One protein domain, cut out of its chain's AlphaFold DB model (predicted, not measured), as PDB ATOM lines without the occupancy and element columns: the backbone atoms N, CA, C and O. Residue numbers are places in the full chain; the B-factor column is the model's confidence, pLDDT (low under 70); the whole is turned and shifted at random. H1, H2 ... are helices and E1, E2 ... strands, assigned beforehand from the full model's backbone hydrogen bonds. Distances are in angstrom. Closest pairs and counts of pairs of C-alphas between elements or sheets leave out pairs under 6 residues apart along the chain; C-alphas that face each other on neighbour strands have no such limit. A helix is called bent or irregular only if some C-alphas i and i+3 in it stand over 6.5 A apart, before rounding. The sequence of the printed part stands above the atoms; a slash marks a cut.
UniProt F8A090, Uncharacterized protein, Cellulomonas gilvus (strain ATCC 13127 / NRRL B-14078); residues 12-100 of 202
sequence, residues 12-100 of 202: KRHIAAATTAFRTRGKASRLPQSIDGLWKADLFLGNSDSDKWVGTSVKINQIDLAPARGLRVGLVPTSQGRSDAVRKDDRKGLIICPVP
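Overview. This is residues 12 to 100 of the 202 residues of an uncharacterized protein of Cellulomonas gilvus (strain ATCC 13127 / NRRL B-14078) (UniProt F8A090). Picture a strongly twisted sheet of five strands, a tight hairpin at each edge, E1 with E2 and E4 with E5, and E3 between the two hairpins; one helix, H1, lies off the sheet at one end of the longest axis, joined to it by a long link of loops. The printed part has 89 residues with one named helix and five named strands, along the chain H1 E1 E2 E3 E4 E5. The sheet is mixed, in the order E1 E2 E3 E5 E4, and the class is mixed, helices and strands, with under half of the residues in named elements. The whole is only just compact, close to loose, with a radius of gyration of the C-alphas of 14.3 A and spans of 46 by 31 by 21 A.

Arrangement. Start at H1, residues 12 to 23, which is not on the sheet; its closest C-alpha to E2, residues 52 to 58, is that of Lys 12, 7.6 A from that of Lys 52. H1 is irregular, C-alphas 13 and 16 being 7.3 A apart, and 6 of its 8 O i to N i+4 pairs are within hydrogen-bond range. Go on to E1, residues 43 to 47, an edge strand that forms an antiparallel hairpin with E2: look for N 54 and O 45, 2.7 A apart. E3, residues 71 to 77, is parallel to E2 at 43 degrees, with N 75 and O 57 at 2.8 A. On the other side of E3 from E2 you find E5, residues 94 to 99, parallel to E3 at 25 degrees, with N 95 and O 72 at 2.8 A. E4, residues 87 to 89, is the other edge strand and an antiparallel hairpin with E5, with N 89 and O 94 at 2.8 A. From edge to edge the strands' lines turn by 127 degrees. H1 is apart from E3, E4 and E5.

Along the chain. Find C-alpha 12 at (37.007, 12.922, -37.880); from there H1 runs 16.9 A to C-alpha 23. E1 begins at C-alpha 43, (27.691, 23.884, -31.269), and runs 13.4 A. E2 runs 18.9 A, E3 18.0 A and E5 15.0 A, while E4 has three residues. E5 ends at C-alpha 99, (25.473, 26.359, -16.607).

Size, cuts and confidence. The two C-alphas farthest apart are those of Thr 24 and Gly 81, 45.9 A. The printed part has no cut. The links H1 to E1, 19 residues, and E2 to E3, 12 residues, are long. The mean pLDDT of the printed part is 73.8; look for values under 70 at residues 12 to 32, 34, 47 to 52 and 79 to 82 of this model.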
ATOM      1  N   LYS A  12      35.964  12.862 -36.834       58.22
ATOM      2  CA  LYS A  12      37.007  12.922 -37.880       58.22
ATOM      3  C   LYS A  12      36.761  11.985 -39.068       58.22
ATOM      4  O   LYS A  12      36.874  12.416 -40.211       58.22
ATOM      5  N   ARG A  13      36.341  10.735 -38.822       59.12
ATOM      6  CA  ARG A  13      36.015   9.772 -39.901       59.12
ATOM      7  C   ARG A  13      34.815  10.201 -40.737       59.12
ATOM      8  O   ARG A  13      34.650   9.755 -41.867       59.12
ATOM      9  N   HIS A  14      33.974  11.053 -40.171       58.59
ATOM     10  CA  HIS A  14      32.746  11.525 -40.776       58.59
ATOM     11  C   HIS A  14      32.792  13.012 -41.142       58.59
ATOM     12  O   HIS A  14      31.819  13.476 -41.720       58.59
ATOM     13  N   ILE A  15      33.893  13.740 -40.889       63.47
ATOM     14  CA  ILE A  15      34.019  15.169 -41.225       63.47
ATOM     15  C   ILE A  15      33.857  15.354 -42.729       63.47
ATOM     16  O   ILE A  15      33.007  16.130 -43.127       63.47
ATOM     17  N   ALA A  16      34.563  14.598 -43.573       59.03
ATOM     18  CA  ALA A  16      34.434  14.744 -45.027       59.03
ATOM     19  C   ALA A  16      32.997  14.482 -45.518       59.03
ATOM     20  O   ALA A  16      32.458  15.240 -46.321       59.03
ATOM     21  N   ALA A  17      32.342  13.444 -44.985       61.09
ATOM     22  CA  ALA A  17      30.950  13.128 -45.304       61.09
ATOM     23  C   ALA A  17      29.981  14.205 -44.787       61.09
ATOM     24  O   ALA A  17      29.048  14.579 -45.493       61.09
ATOM     25  N   ALA A  18      30.228  14.738 -43.590       60.34
ATOM     26  CA  ALA A  18      29.461  15.824 -43.000       60.34
ATOM     27  C   ALA A  18      29.648  17.120 -43.794       60.34
ATOM     28  O   ALA A  18      28.661  17.722 -44.190       60.34
ATOM     29  N   THR A  19      30.879  17.515 -44.123       59.91
ATOM     30  CA  THR A  19      31.196  18.690 -44.944       59.91
ATOM     31  C   THR A  19      30.518  18.611 -46.310       59.91
ATOM     32  O   THR A  19      29.903  19.584 -46.743       59.91
ATOM     33  N   THR A  20      30.562  17.454 -46.976       59.38
ATOM     34  CA  THR A  20      29.854  17.244 -48.248       59.38
ATOM     35  C   THR A  20      28.335  17.303 -48.070       59.38
ATOM     36  O   THR A  20      27.645  17.927 -48.879       59.38
ATOM     37  N   ALA A  21      27.796  16.707 -47.002       58.88
ATOM     38  CA  ALA A  21      26.368  16.760 -46.693       58.88
ATOM     39  C   ALA A  21      25.888  18.192 -46.398       58.88
ATOM     40  O   ALA A  21      24.843  18.585 -46.906       58.88
ATOM     41  N   PHE A  22      26.668  18.989 -45.662       59.34
ATOM     42  CA  PHE A  22      26.358  20.387 -45.342       59.34
ATOM     43  C   PHE A  22      26.463  21.317 -46.559       59.34
ATOM     44  O   PHE A  22      25.696  22.269 -46.666       59.34
ATOM     45  N   ARG A  23      27.377  21.042 -47.501       59.22
ATOM     46  CA  ARG A  23      27.551  21.843 -48.729       59.22
ATOM     47  C   ARG A  23      26.505  21.565 -49.808       59.22
ATOM     48  O   ARG A  23      26.306  22.400 -50.686       59.22
ATOM     49  N   THR A  24      25.836  20.415 -49.770       52.97
ATOM     50  CA  THR A  24      24.810  20.092 -50.768       52.97
ATOM     51  C   THR A  24      23.439  20.529 -50.253       52.97
ATOM     52  O   THR A  24      22.901  19.913 -49.334       52.97
ATOM     53  N   ARG A  25      22.844  21.579 -50.839       44.91
ATOM     54  CA  ARG A  25      21.462  21.977 -50.515       44.91
ATOM     55  C   ARG A  25      20.515  20.788 -50.719       44.91
ATOM     56  O   ARG A  25      20.493  20.188 -51.790       44.91
ATOM     57  N   GLY A  26      19.688  20.509 -49.712       49.91
ATOM     58  CA  GLY A  26      18.413  19.829 -49.941       49.91
ATOM     59  C   GLY A  26      18.310  18.343 -49.610       49.91
ATOM     60  O   GLY A  26      17.502  17.677 -50.245       49.91
ATOM     61  N   LYS A  27      19.030  17.811 -48.611       47.41
ATOM     62  CA  LYS A  27      18.544  16.650 -47.831       47.41
ATOM     63  C   LYS A  27      19.414  16.398 -46.600       47.41
ATOM     64  O   LYS A  27      20.591  16.077 -46.722       47.41
ATOM     65  N   ALA A  28      18.785  16.392 -45.426       51.34
ATOM     66  CA  ALA A  28      19.331  15.906 -44.153       51.34
ATOM     67  C   ALA A  28      19.790  14.420 -44.174       51.34
ATOM     68  O   ALA A  28      20.110  13.854 -43.136       51.34
ATOM     69  N   SER A  29      19.815  13.762 -45.341       54.28
ATOM     70  CA  SER A  29      19.872  12.307 -45.506       54.28
ATOM     71  C   SER A  29      21.243  11.742 -45.897       54.28
ATOM     72  O   SER A  29      21.315  10.573 -46.263       54.28
ATOM     73  N   ARG A  30      22.320  12.540 -45.904       61.84
ATOM     74  CA  ARG A  30      23.672  12.050 -46.265       61.84
ATOM     75  C   ARG A  30      24.613  11.863 -45.082       61.84
ATOM     76  O   ARG A  30      25.709  11.336 -45.258       61.84
ATOM     77  N   LEU A  31      24.200  12.272 -43.887       64.06
ATOM     78  CA  LEU A  31      24.938  11.913 -42.687       64.06
ATOM     79  C   LEU A  31      24.777  10.406 -42.435       64.06
ATOM     80  O   LEU A  31      23.676   9.876 -42.596       64.06
ATOM     81  N   PRO A  32      25.852   9.698 -42.044       69.50
ATOM     82  CA  PRO A  32      25.751   8.319 -41.596       69.50
ATOM     83  C   PRO A  32      24.669   8.175 -40.529       69.50
ATOM     84  O   PRO A  32      24.557   9.015 -39.637       69.50
ATOM     85  N   GLN A  33      23.927   7.071 -40.575       72.69
ATOM     86  CA  GLN A  33      22.792   6.797 -39.689       72.69
ATOM     87  C   GLN A  33      23.122   6.933 -38.181       72.69
ATOM     88  O   GLN A  33      22.235   7.138 -37.355       72.69
ATOM     89  N   SER A  34      24.394   6.803 -37.792       66.81
ATOM     90  CA  SER A  34      24.871   6.968 -36.411       66.81
ATOM     91  C   SER A  34      24.975   8.426 -35.938       66.81
ATOM     92  O   SER A  34      25.027   8.656 -34.729       66.81
ATOM     93  N   ILE A  35      25.026   9.394 -36.856       72.38
ATOM     94  CA  ILE A  35      25.209  10.832 -36.582       72.38
ATOM     95  C   ILE A  35      24.231  11.712 -37.372       72.38
ATOM     96  O   ILE A  35      24.449  12.909 -37.523       72.38
ATOM     97  N   ASP A  36      23.150  11.135 -37.884       73.12
ATOM     98  CA  ASP A  36      22.147  11.844 -38.682       73.12
ATOM     99  C   ASP A  36      21.406  12.954 -37.920       73.12
ATOM    100  O   ASP A  36      20.755  13.782 -38.538       73.12
ATOM    101  N   GLY A  37      21.523  13.014 -36.594       72.50
ATOM    102  CA  GLY A  37      20.990  14.078 -35.752       72.50
ATOM    103  C   GLY A  37      21.957  15.235 -35.517       72.50
ATOM    104  O   GLY A  37      21.577  16.203 -34.865       72.50
ATOM    105  N   LEU A  38      23.186  15.168 -36.042       76.50
ATOM    106  CA  LEU A  38      24.219  16.182 -35.821       76.50
ATOM    107  C   LEU A  38      23.867  17.547 -36.426       76.50
ATOM    108  O   LEU A  38      24.340  18.564 -35.941       76.50
ATOM    109  N   TRP A  39      22.998  17.596 -37.438       72.62
ATOM    110  CA  TRP A  39      22.502  18.865 -37.990       72.62
ATOM    111  C   TRP A  39      21.663  19.673 -36.990       72.62
ATOM    112  O   TRP A  39      21.473  20.864 -37.200       72.62
ATOM    113  N   LYS A  40      21.156  19.038 -35.922       74.50
ATOM    114  CA  LYS A  40      20.443  19.706 -34.823       74.50
ATOM    115  C   LYS A  40      21.389  20.260 -33.751       74.50
ATOM    116  O   LYS A  40      20.906  20.769 -32.745       74.50
ATOM    117  N   ALA A  41      22.704  20.072 -33.899       81.69
ATOM    118  CA  ALA A  41      23.679  20.602 -32.956       81.69
ATOM    119  C   ALA A  41      23.734  22.126 -33.073       81.69
ATOM    120  O   ALA A  41      23.827  22.657 -34.177       81.69
ATOM    121  N   ASP A  42      23.717  22.801 -31.927       78.62
ATOM    122  CA  ASP A  42      23.886  24.251 -31.859       78.62
ATOM    123  C   ASP A  42      25.390  24.604 -31.865       78.62
ATOM    124  O   ASP A  42      25.799  25.603 -32.450       78.62
ATOM    125  N   LEU A  43      26.231  23.753 -31.256       80.19
ATOM    126  CA  LEU A  43      27.691  23.884 -31.269       80.19
ATOM    127  C   LEU A  43      28.397  22.526 -31.160       80.19
ATOM    128  O   LEU A  43      27.784  21.493 -30.878       80.19
ATOM    129  N   PHE A  44      29.716  22.536 -31.351       79.00
ATOM    130  CA  PHE A  44      30.576  21.377 -31.134       79.00
ATOM    131  C   PHE A  44      31.526  21.637 -29.969       79.00
ATOM    132  O   PHE A  44      32.277  22.608 -29.992       79.00
ATOM    133  N   LEU A  45      31.511  20.755 -28.968       75.88
ATOM    134  CA  LEU A  45      32.503  20.758 -27.891       75.88
ATOM    135  C   LEU A  45      33.568  19.718 -28.199       75.88
ATOM    136  O   LEU A  45      33.249  18.568 -28.493       75.88
ATOM    137  N   GLY A  46      34.832  20.097 -28.122       73.88
ATOM    138  CA  GLY A  46      35.930  19.186 -28.391       73.88
ATOM    139  C   GLY A  46      37.238  19.701 -27.830       73.88
ATOM    140  O   GLY A  46      37.345  20.861 -27.445       73.88
ATOM    141  N   ASN A  47      38.221  18.812 -27.781       69.19
ATOM    142  CA  ASN A  47      39.600  19.177 -27.483       69.19
ATOM    143  C   ASN A  47      40.389  19.179 -28.801       69.19
ATOM    144  O   ASN A  47      40.401  18.155 -29.496       69.19
ATOM    145  N   SER A  48      41.046  20.305 -29.102       61.25
ATOM    146  CA  SER A  48      41.928  20.500 -30.262       61.25
ATOM    147  C   SER A  48      43.010  19.431 -30.370       61.25
ATOM    148  O   SER A  48      43.359  19.033 -31.476       61.25
ATOM    149  N   ASP A  49      43.482  18.913 -29.239       66.00
ATOM    150  CA  ASP A  49      44.613  17.985 -29.184       66.00
ATOM    151  C   ASP A  49      44.209  16.548 -29.527       66.00
ATOM    152  O   ASP A  49      45.034  15.733 -29.935       66.00
ATOM    153  N   SER A  50      42.930  16.206 -29.338       63.97
ATOM    154  CA  SER A  50      42.458  14.818 -29.435       63.97
ATOM    155  C   SER A  50      41.592  14.530 -30.661       63.97
ATOM    156  O   SER A  50      41.166  13.386 -30.835       63.97
ATOM    157  N   ASP A  51      41.290  15.542 -31.487       61.44
ATOM    158  CA  ASP A  51      40.346  15.470 -32.618       61.44
ATOM    159  C   ASP A  51      38.963  14.880 -32.255       61.44
ATOM    160  O   ASP A  51      38.185  14.444 -33.116       61.44
ATOM    161  N   LYS A  52      38.631  14.847 -30.959       67.56
ATOM    162  CA  LYS A  52      37.353  14.364 -30.443       67.56
ATOM    163  C   LYS A  52      36.429  15.553 -30.277       67.56
ATOM    164  O   LYS A  52      36.651  16.412 -29.430       67.56
ATOM    165  N   TRP A  53      35.373  15.539 -31.073       71.50
ATOM    166  CA  TRP A  53      34.322  16.539 -31.068       71.50
ATOM    167  C   TRP A  53      32.996  15.872 -30.723       71.50
ATOM    168  O   TRP A  53      32.750  14.710 -31.068       71.50
ATOM    169  N   VAL A  54      32.139  16.612 -30.042       79.94
ATOM    170  CA  VAL A  54      30.853  16.153 -29.539       79.94
ATOM    171  C   VAL A  54      29.790  17.147 -29.969       79.94
ATOM    172  O   VAL A  54      29.946  18.350 -29.774       79.94
ATOM    173  N   GLY A  55      28.709  16.639 -30.565       81.56
ATOM    174  CA  GLY A  55      27.544  17.451 -30.885       81.56
ATOM    175  C   GLY A  55      26.840  17.894 -29.606       81.56
ATOM    176  O   GLY A  55      26.435  17.050 -28.790       81.56
ATOM    177  N   THR A  56      26.686  19.205 -29.462       84.12
ATOM    178  CA  THR A  56      26.126  19.843 -28.275       84.12
ATOM    179  C   THR A  56      24.909  20.665 -28.656       84.12
ATOM    180  O   THR A  56      24.931  21.411 -29.636       84.12
ATOM    181  N   SER A  57      23.841  20.533 -27.875       85.75
ATOM    182  CA  SER A  57      22.681  21.413 -27.980       85.75
ATOM    183  C   SER A  57      22.638  22.375 -26.800       85.75
ATOM    184  O   SER A  57      22.891  21.977 -25.667       85.75
ATOM    185  N   VAL A  58      22.321  23.633 -27.073       85.62
ATOM    186  CA  VAL A  58      22.119  24.698 -26.095       85.62
ATOM    187  C   VAL A  58      20.643  25.068 -26.116       85.62
ATOM    188  O   VAL A  58      20.077  25.319 -27.188       85.62
ATOM    189  N   LYS A  59      19.993  25.049 -24.950       85.50
ATOM    190  CA  LYS A  59      18.573  25.398 -24.812       85.50
ATOM    191  C   LYS A  59      18.333  26.210 -23.545       85.50
ATOM    192  O   LYS A  59      18.934  25.937 -22.512       85.50
ATOM    193  N   ILE A  60      17.409  27.170 -23.629       80.12
ATOM    194  CA  ILE A  60      16.946  27.956 -22.473       80.12
ATOM    195  C   ILE A  60      16.240  27.047 -21.465       80.12
ATOM    196  O   ILE A  60      16.481  27.152 -20.268       80.12
ATOM    197  N   ASN A  61      15.421  26.101 -21.940       79.44
ATOM    198  CA  ASN A  61      14.779  25.119 -21.076       79.44
ATOM    199  C   ASN A  61      15.303  23.714 -21.348       79.44
ATOM    200  O   ASN A  61      15.472  23.272 -22.483       79.44
ATOM    201  N   GLN A  62      15.457  22.943 -20.279       81.62
ATOM    202  CA  GLN A  62      15.873  21.548 -20.375       81.62
ATOM    203  C   GLN A  62      14.827  20.637 -21.038       81.62
ATOM    204  O   GLN A  62      15.174  19.590 -21.598       81.62
ATOM    205  N   ILE A  63      13.544  21.002 -20.976       84.81
ATOM    206  CA  ILE A  63      12.489  20.239 -21.653       84.81
ATOM    207  C   ILE A  63      12.670  20.278 -23.176       84.81
ATOM    208  O   ILE A  63      12.463  19.255 -23.827       84.81
ATOM    209  N   ASP A  64      13.211  21.383 -23.695       85.25
ATOM    210  CA  ASP A  64      13.453  21.616 -25.122       85.25
ATOM    211  C   ASP A  64      14.687  20.866 -25.648       85.25
ATOM    212  O   ASP A  64      14.907  20.791 -26.860       85.25
ATOM    213  N   LEU A  65      15.502  20.271 -24.764       84.62
ATOM    214  CA  LEU A  65      16.588  19.387 -25.182       84.62
ATOM    215  C   LEU A  65      16.005  18.129 -25.831       84.62
ATOM    216  O   LEU A  65      15.513  17.227 -25.143       84.62
ATOM    217  N   ALA A  66      16.099  18.053 -27.153       82.75
ATOM    218  CA  ALA A  66      15.665  16.900 -27.920       82.75
ATOM    219  C   ALA A  66      16.819  15.898 -28.106       82.75
ATOM    220  O   ALA A  66      17.915  16.290 -28.518       82.75
ATOM    221  N   PRO A  67      16.597  14.594 -27.865       81.88
ATOM    222  CA  PRO A  67      17.588  13.583 -28.199       81.88
ATOM    223  C   PRO A  67      17.737  13.467 -29.719       81.88
ATOM    224  O   PRO A  67      16.753  13.414 -30.461       81.88
ATOM    225  N   ALA A  68      18.978  13.389 -30.196       82.50
ATOM    226  CA  ALA A  68      19.271  13.101 -31.595       82.50
ATOM    227  C   ALA A  68      20.570  12.298 -31.726       82.50
ATOM    228  O   ALA A  68      21.458  12.355 -30.870       82.50
ATOM    229  N   ARG A  69      20.699  11.512 -32.799       77.62
ATOM    230  CA  ARG A  69      21.894  10.684 -33.009       77.62
ATOM    231  C   ARG A  69      23.092  11.585 -33.305       77.62
ATOM    232  O   ARG A  69      23.012  12.465 -34.149       77.62
ATOM    233  N   GLY A  70      24.197  11.382 -32.596       74.81
ATOM    234  CA  GLY A  70      25.370  12.258 -32.676       74.81
ATOM    235  C   GLY A  70      25.366  13.429 -31.686       74.81
ATOM    236  O   GLY A  70      26.441  13.958 -31.417       74.81
ATOM    237  N   LEU A  71      24.226  13.772 -31.068       82.81
ATOM    238  CA  LEU A  71      24.192  14.685 -29.921       82.81
ATOM    239  C   LEU A  71      24.485  13.920 -28.633       82.81
ATOM    240  O   LEU A  71      23.939  12.833 -28.414       82.81
ATOM    241  N   ARG A  72      25.361  14.462 -27.785       85.31
ATOM    242  CA  ARG A  72      25.698  13.844 -26.489       85.31
ATOM    243  C   ARG A  72      25.738  14.826 -25.333       85.31
ATOM    244  O   ARG A  72      25.678  14.358 -24.205       85.31
ATOM    245  N   VAL A  73      25.811  16.130 -25.587       87.75
ATOM    246  CA  VAL A  73      25.834  17.146 -24.527       87.75
ATOM    247  C   VAL A  73      24.661  18.106 -24.702       87.75
ATOM    248  O   VAL A  73      24.339  18.508 -25.820       87.75
ATOM    249  N   GLY A  74      24.012  18.447 -23.594       87.94
ATOM    250  CA  GLY A  74      23.006  19.497 -23.506       87.94
ATOM    251  C   GLY A  74      23.452  20.565 -22.515       87.94
ATOM    252  O   GLY A  74      23.623  20.249 -21.340       87.94
ATOM    253  N   LEU A  75      23.623  21.803 -22.971       86.75
ATOM    254  CA  LEU A  75      23.863  22.965 -22.117       86.75
ATOM    255  C   LEU A  75      22.530  23.644 -21.814       86.75
ATOM    256  O   LEU A  75      21.779  23.982 -22.733       86.75
ATOM    257  N   VAL A  76      22.240  23.826 -20.529       85.62
ATOM    258  CA  VAL A  76      21.017  24.480 -20.048       85.62
ATOM    259  C   VAL A  76      21.352  25.383 -18.872       85.62
ATOM    260  O   VAL A  76      22.235  25.029 -18.097       85.62
ATOM    261  N   PRO A  77      20.673  26.520 -18.693       83.00
ATOM    262  CA  PRO A  77      20.877  27.336 -17.508       83.00
ATOM    263  C   PRO A  77      20.435  26.589 -16.240       83.00
ATOM    264  O   PRO A  77      19.444  25.847 -16.248       83.00
ATOM    265  N   THR A  78      21.156  26.784 -15.137       80.00
ATOM    266  CA  THR A  78      20.682  26.374 -13.813       80.00
ATOM    267  C   THR A  78      19.494  27.241 -13.417       80.00
ATOM    268  O   THR A  78      19.471  28.449 -13.637       80.00
ATOM    269  N   SER A  79      18.472  26.636 -12.815       67.94
ATOM    270  CA  SER A  79      17.442  27.416 -12.124       67.94
ATOM    271  C   SER A  79      17.960  27.778 -10.732       67.94
ATOM    272  O   SER A  79      18.578  26.931 -10.085       67.94
ATOM    273  N   GLN A  80      17.688  28.994 -10.253       62.00
ATOM    274  CA  GLN A  80      18.034  29.390  -8.884       62.00
ATOM    275  C   GLN A  80      17.524  28.351  -7.870       62.00
ATOM    276  O   GLN A  80      16.388  27.883  -7.963       62.00
ATOM    277  N   GLY A  81      18.389  27.950  -6.934       61.56
ATOM    278  CA  GLY A  81      18.081  26.933  -5.920       61.56
ATOM    279  C   GLY A  81      18.082  25.481  -6.419       61.56
ATOM    280  O   GLY A  81      17.739  24.581  -5.655       61.56
ATOM    281  N   ARG A  82      18.461  25.218  -7.678       67.94
ATOM    282  CA  ARG A  82      18.684  23.858  -8.196       67.94
ATOM    283  C   ARG A  82      20.169  23.552  -8.332       67.94
ATOM    284  O   ARG A  82      20.986  24.444  -8.517       67.94
ATOM    285  N   SER A  83      20.488  22.260  -8.274       72.06
ATOM    286  CA  SER A  83      21.849  21.766  -8.459       72.06
ATOM    287  C   SER A  83      22.383  22.098  -9.855       72.06
ATOM    288  O   SER A  83      21.693  21.919 -10.864       72.06
ATOM    289  N   ASP A  84      23.633  22.539  -9.884       75.75
ATOM    290  CA  ASP A  84      24.479  22.734 -11.057       75.75
ATOM    291  C   ASP A  84      25.250  21.465 -11.461       75.75
ATOM    292  O   ASP A  84      26.021  21.471 -12.420       75.75
ATOM    293  N   ALA A  85      25.009  20.348 -10.770       82.00
ATOM    294  CA  ALA A  85      25.703  19.101 -11.025       82.00
ATOM    295  C   ALA A  85      25.434  18.589 -12.446       82.00
ATOM    296  O   ALA A  85      24.289  18.430 -12.895       82.00
ATOM    297  N   VAL A  86      26.525  18.253 -13.133       85.88
ATOM    298  CA  VAL A  86      26.481  17.532 -14.404       85.88
ATOM    299  C   VAL A  86      25.816  16.182 -14.175       85.88
ATOM    300  O   VAL A  86      26.179  15.435 -13.265       85.88
ATOM    301  N   ARG A  87      24.854  15.837 -15.030       87.75
ATOM    302  CA  ARG A  87      24.121  14.575 -14.908       87.75
ATOM    303  C   ARG A  87      23.858  13.927 -16.246       87.75
ATOM    304  O   ARG A  87      23.707  14.583 -17.272       87.75
ATOM    305  N   LYS A  88      23.740  12.608 -16.215       88.06
ATOM    306  CA  LYS A  88      23.379  11.805 -17.376       88.06
ATOM    307  C   LYS A  88      21.866  11.609 -17.418       88.06
ATOM    308  O   LYS A  88      21.269  11.153 -16.450       88.06
ATOM    309  N   ASP A  89      21.254  11.953 -18.543       86.12
ATOM    310  CA  ASP A  89      19.874  11.604 -18.865       86.12
ATOM    311  C   ASP A  89      19.900  10.373 -19.777       86.12
ATOM    312  O   ASP A  89      20.130  10.479 -20.984       86.12
ATOM    313  N   ASP A  90      19.706   9.188 -19.191       85.69
ATOM    314  CA  ASP A  90      19.735   7.919 -19.928       85.69
ATOM    315  C   ASP A  90      18.599   7.801 -20.949       85.69
ATOM    316  O   ASP A  90      18.777   7.175 -21.995       85.69
ATOM    317  N   ARG A  91      17.453   8.451 -20.696       84.38
ATOM    318  CA  ARG A  91      16.313   8.445 -21.621       84.38
ATOM    319  C   ARG A  91      16.634   9.237 -22.883       84.38
ATOM    320  O   ARG A  91      16.288   8.805 -23.982       84.38
ATOM    321  N   LYS A  92      17.287  10.393 -22.736       82.31
ATOM    322  CA  LYS A  92      17.716  11.224 -23.873       82.31
ATOM    323  C   LYS A  92      19.076  10.794 -24.444       82.31
ATOM    324  O   LYS A  92      19.413  11.176 -25.563       82.31
ATOM    325  N   GLY A  93      19.860  10.006 -23.709       83.94
ATOM    326  CA  GLY A  93      21.238   9.670 -24.073       83.94
ATOM    327  C   GLY A  93      22.158  10.897 -24.097       83.94
ATOM    328  O   GLY A  93      23.084  10.949 -24.911       83.94
ATOM    329  N   LEU A  94      21.873  11.887 -23.243       86.88
ATOM    330  CA  LEU A  94      22.581  13.166 -23.161       86.88
ATOM    331  C   LEU A  94      23.235  13.332 -21.788       86.88
ATOM    332  O   LEU A  94      22.656  12.980 -20.763       86.88
ATOM    333  N   ILE A  95      24.421  13.924 -21.772       88.25
ATOM    334  CA  ILE A  95      25.007  14.540 -20.588       88.25
ATOM    335  C   ILE A  95      24.464  15.963 -20.521       88.25
ATOM    336  O   ILE A  95      24.702  16.770 -21.417       88.25
ATOM    337  N   ILE A  96      23.679  16.245 -19.492       88.19
ATOM    338  CA  ILE A  96      23.135  17.568 -19.227       88.19
ATOM    339  C   ILE A  96      24.135  18.280 -18.330       88.19
ATOM    340  O   ILE A  96      24.397  17.824 -17.215       88.19
ATOM    341  N   CYS A  97      24.669  19.387 -18.830       87.56
ATOM    342  CA  CYS A  97      25.547  20.276 -18.089       87.56
ATOM    343  C   CYS A  97      24.758  21.550 -17.782       87.56
ATOM    344  O   CYS A  97      24.548  22.371 -18.684       87.56
ATOM    345  N   PRO A  98      24.270  21.701 -16.543       85.31
ATOM    346  CA  PRO A  98      23.741  22.970 -16.096       85.31
ATOM    347  C   PRO A  98      24.858  24.022 -16.103       85.31
ATOM    348  O   PRO A  98      25.970  23.753 -15.656       85.31
ATOM    349  N   VAL A  99      24.570  25.207 -16.624       81.12
ATOM    350  CA  VAL A  99      25.473  26.359 -16.607       81.12
ATOM    351  C   VAL A  99      24.902  27.369 -15.617       81.12
ATOM    352  O   VAL A  99      23.727  27.717 -15.772       81.12
ATOM    353  N   PRO A 100      25.670  27.819 -14.608       72.06
ATOM    354  CA  PRO A 100      25.229  28.844 -13.672       72.06
ATOM    355  C   PRO A 100      24.573  30.019 -14.397       72.06
ATOM    356  O   PRO A 100      25.132  30.558 -15.350       72.06
TER     357      PRO A 100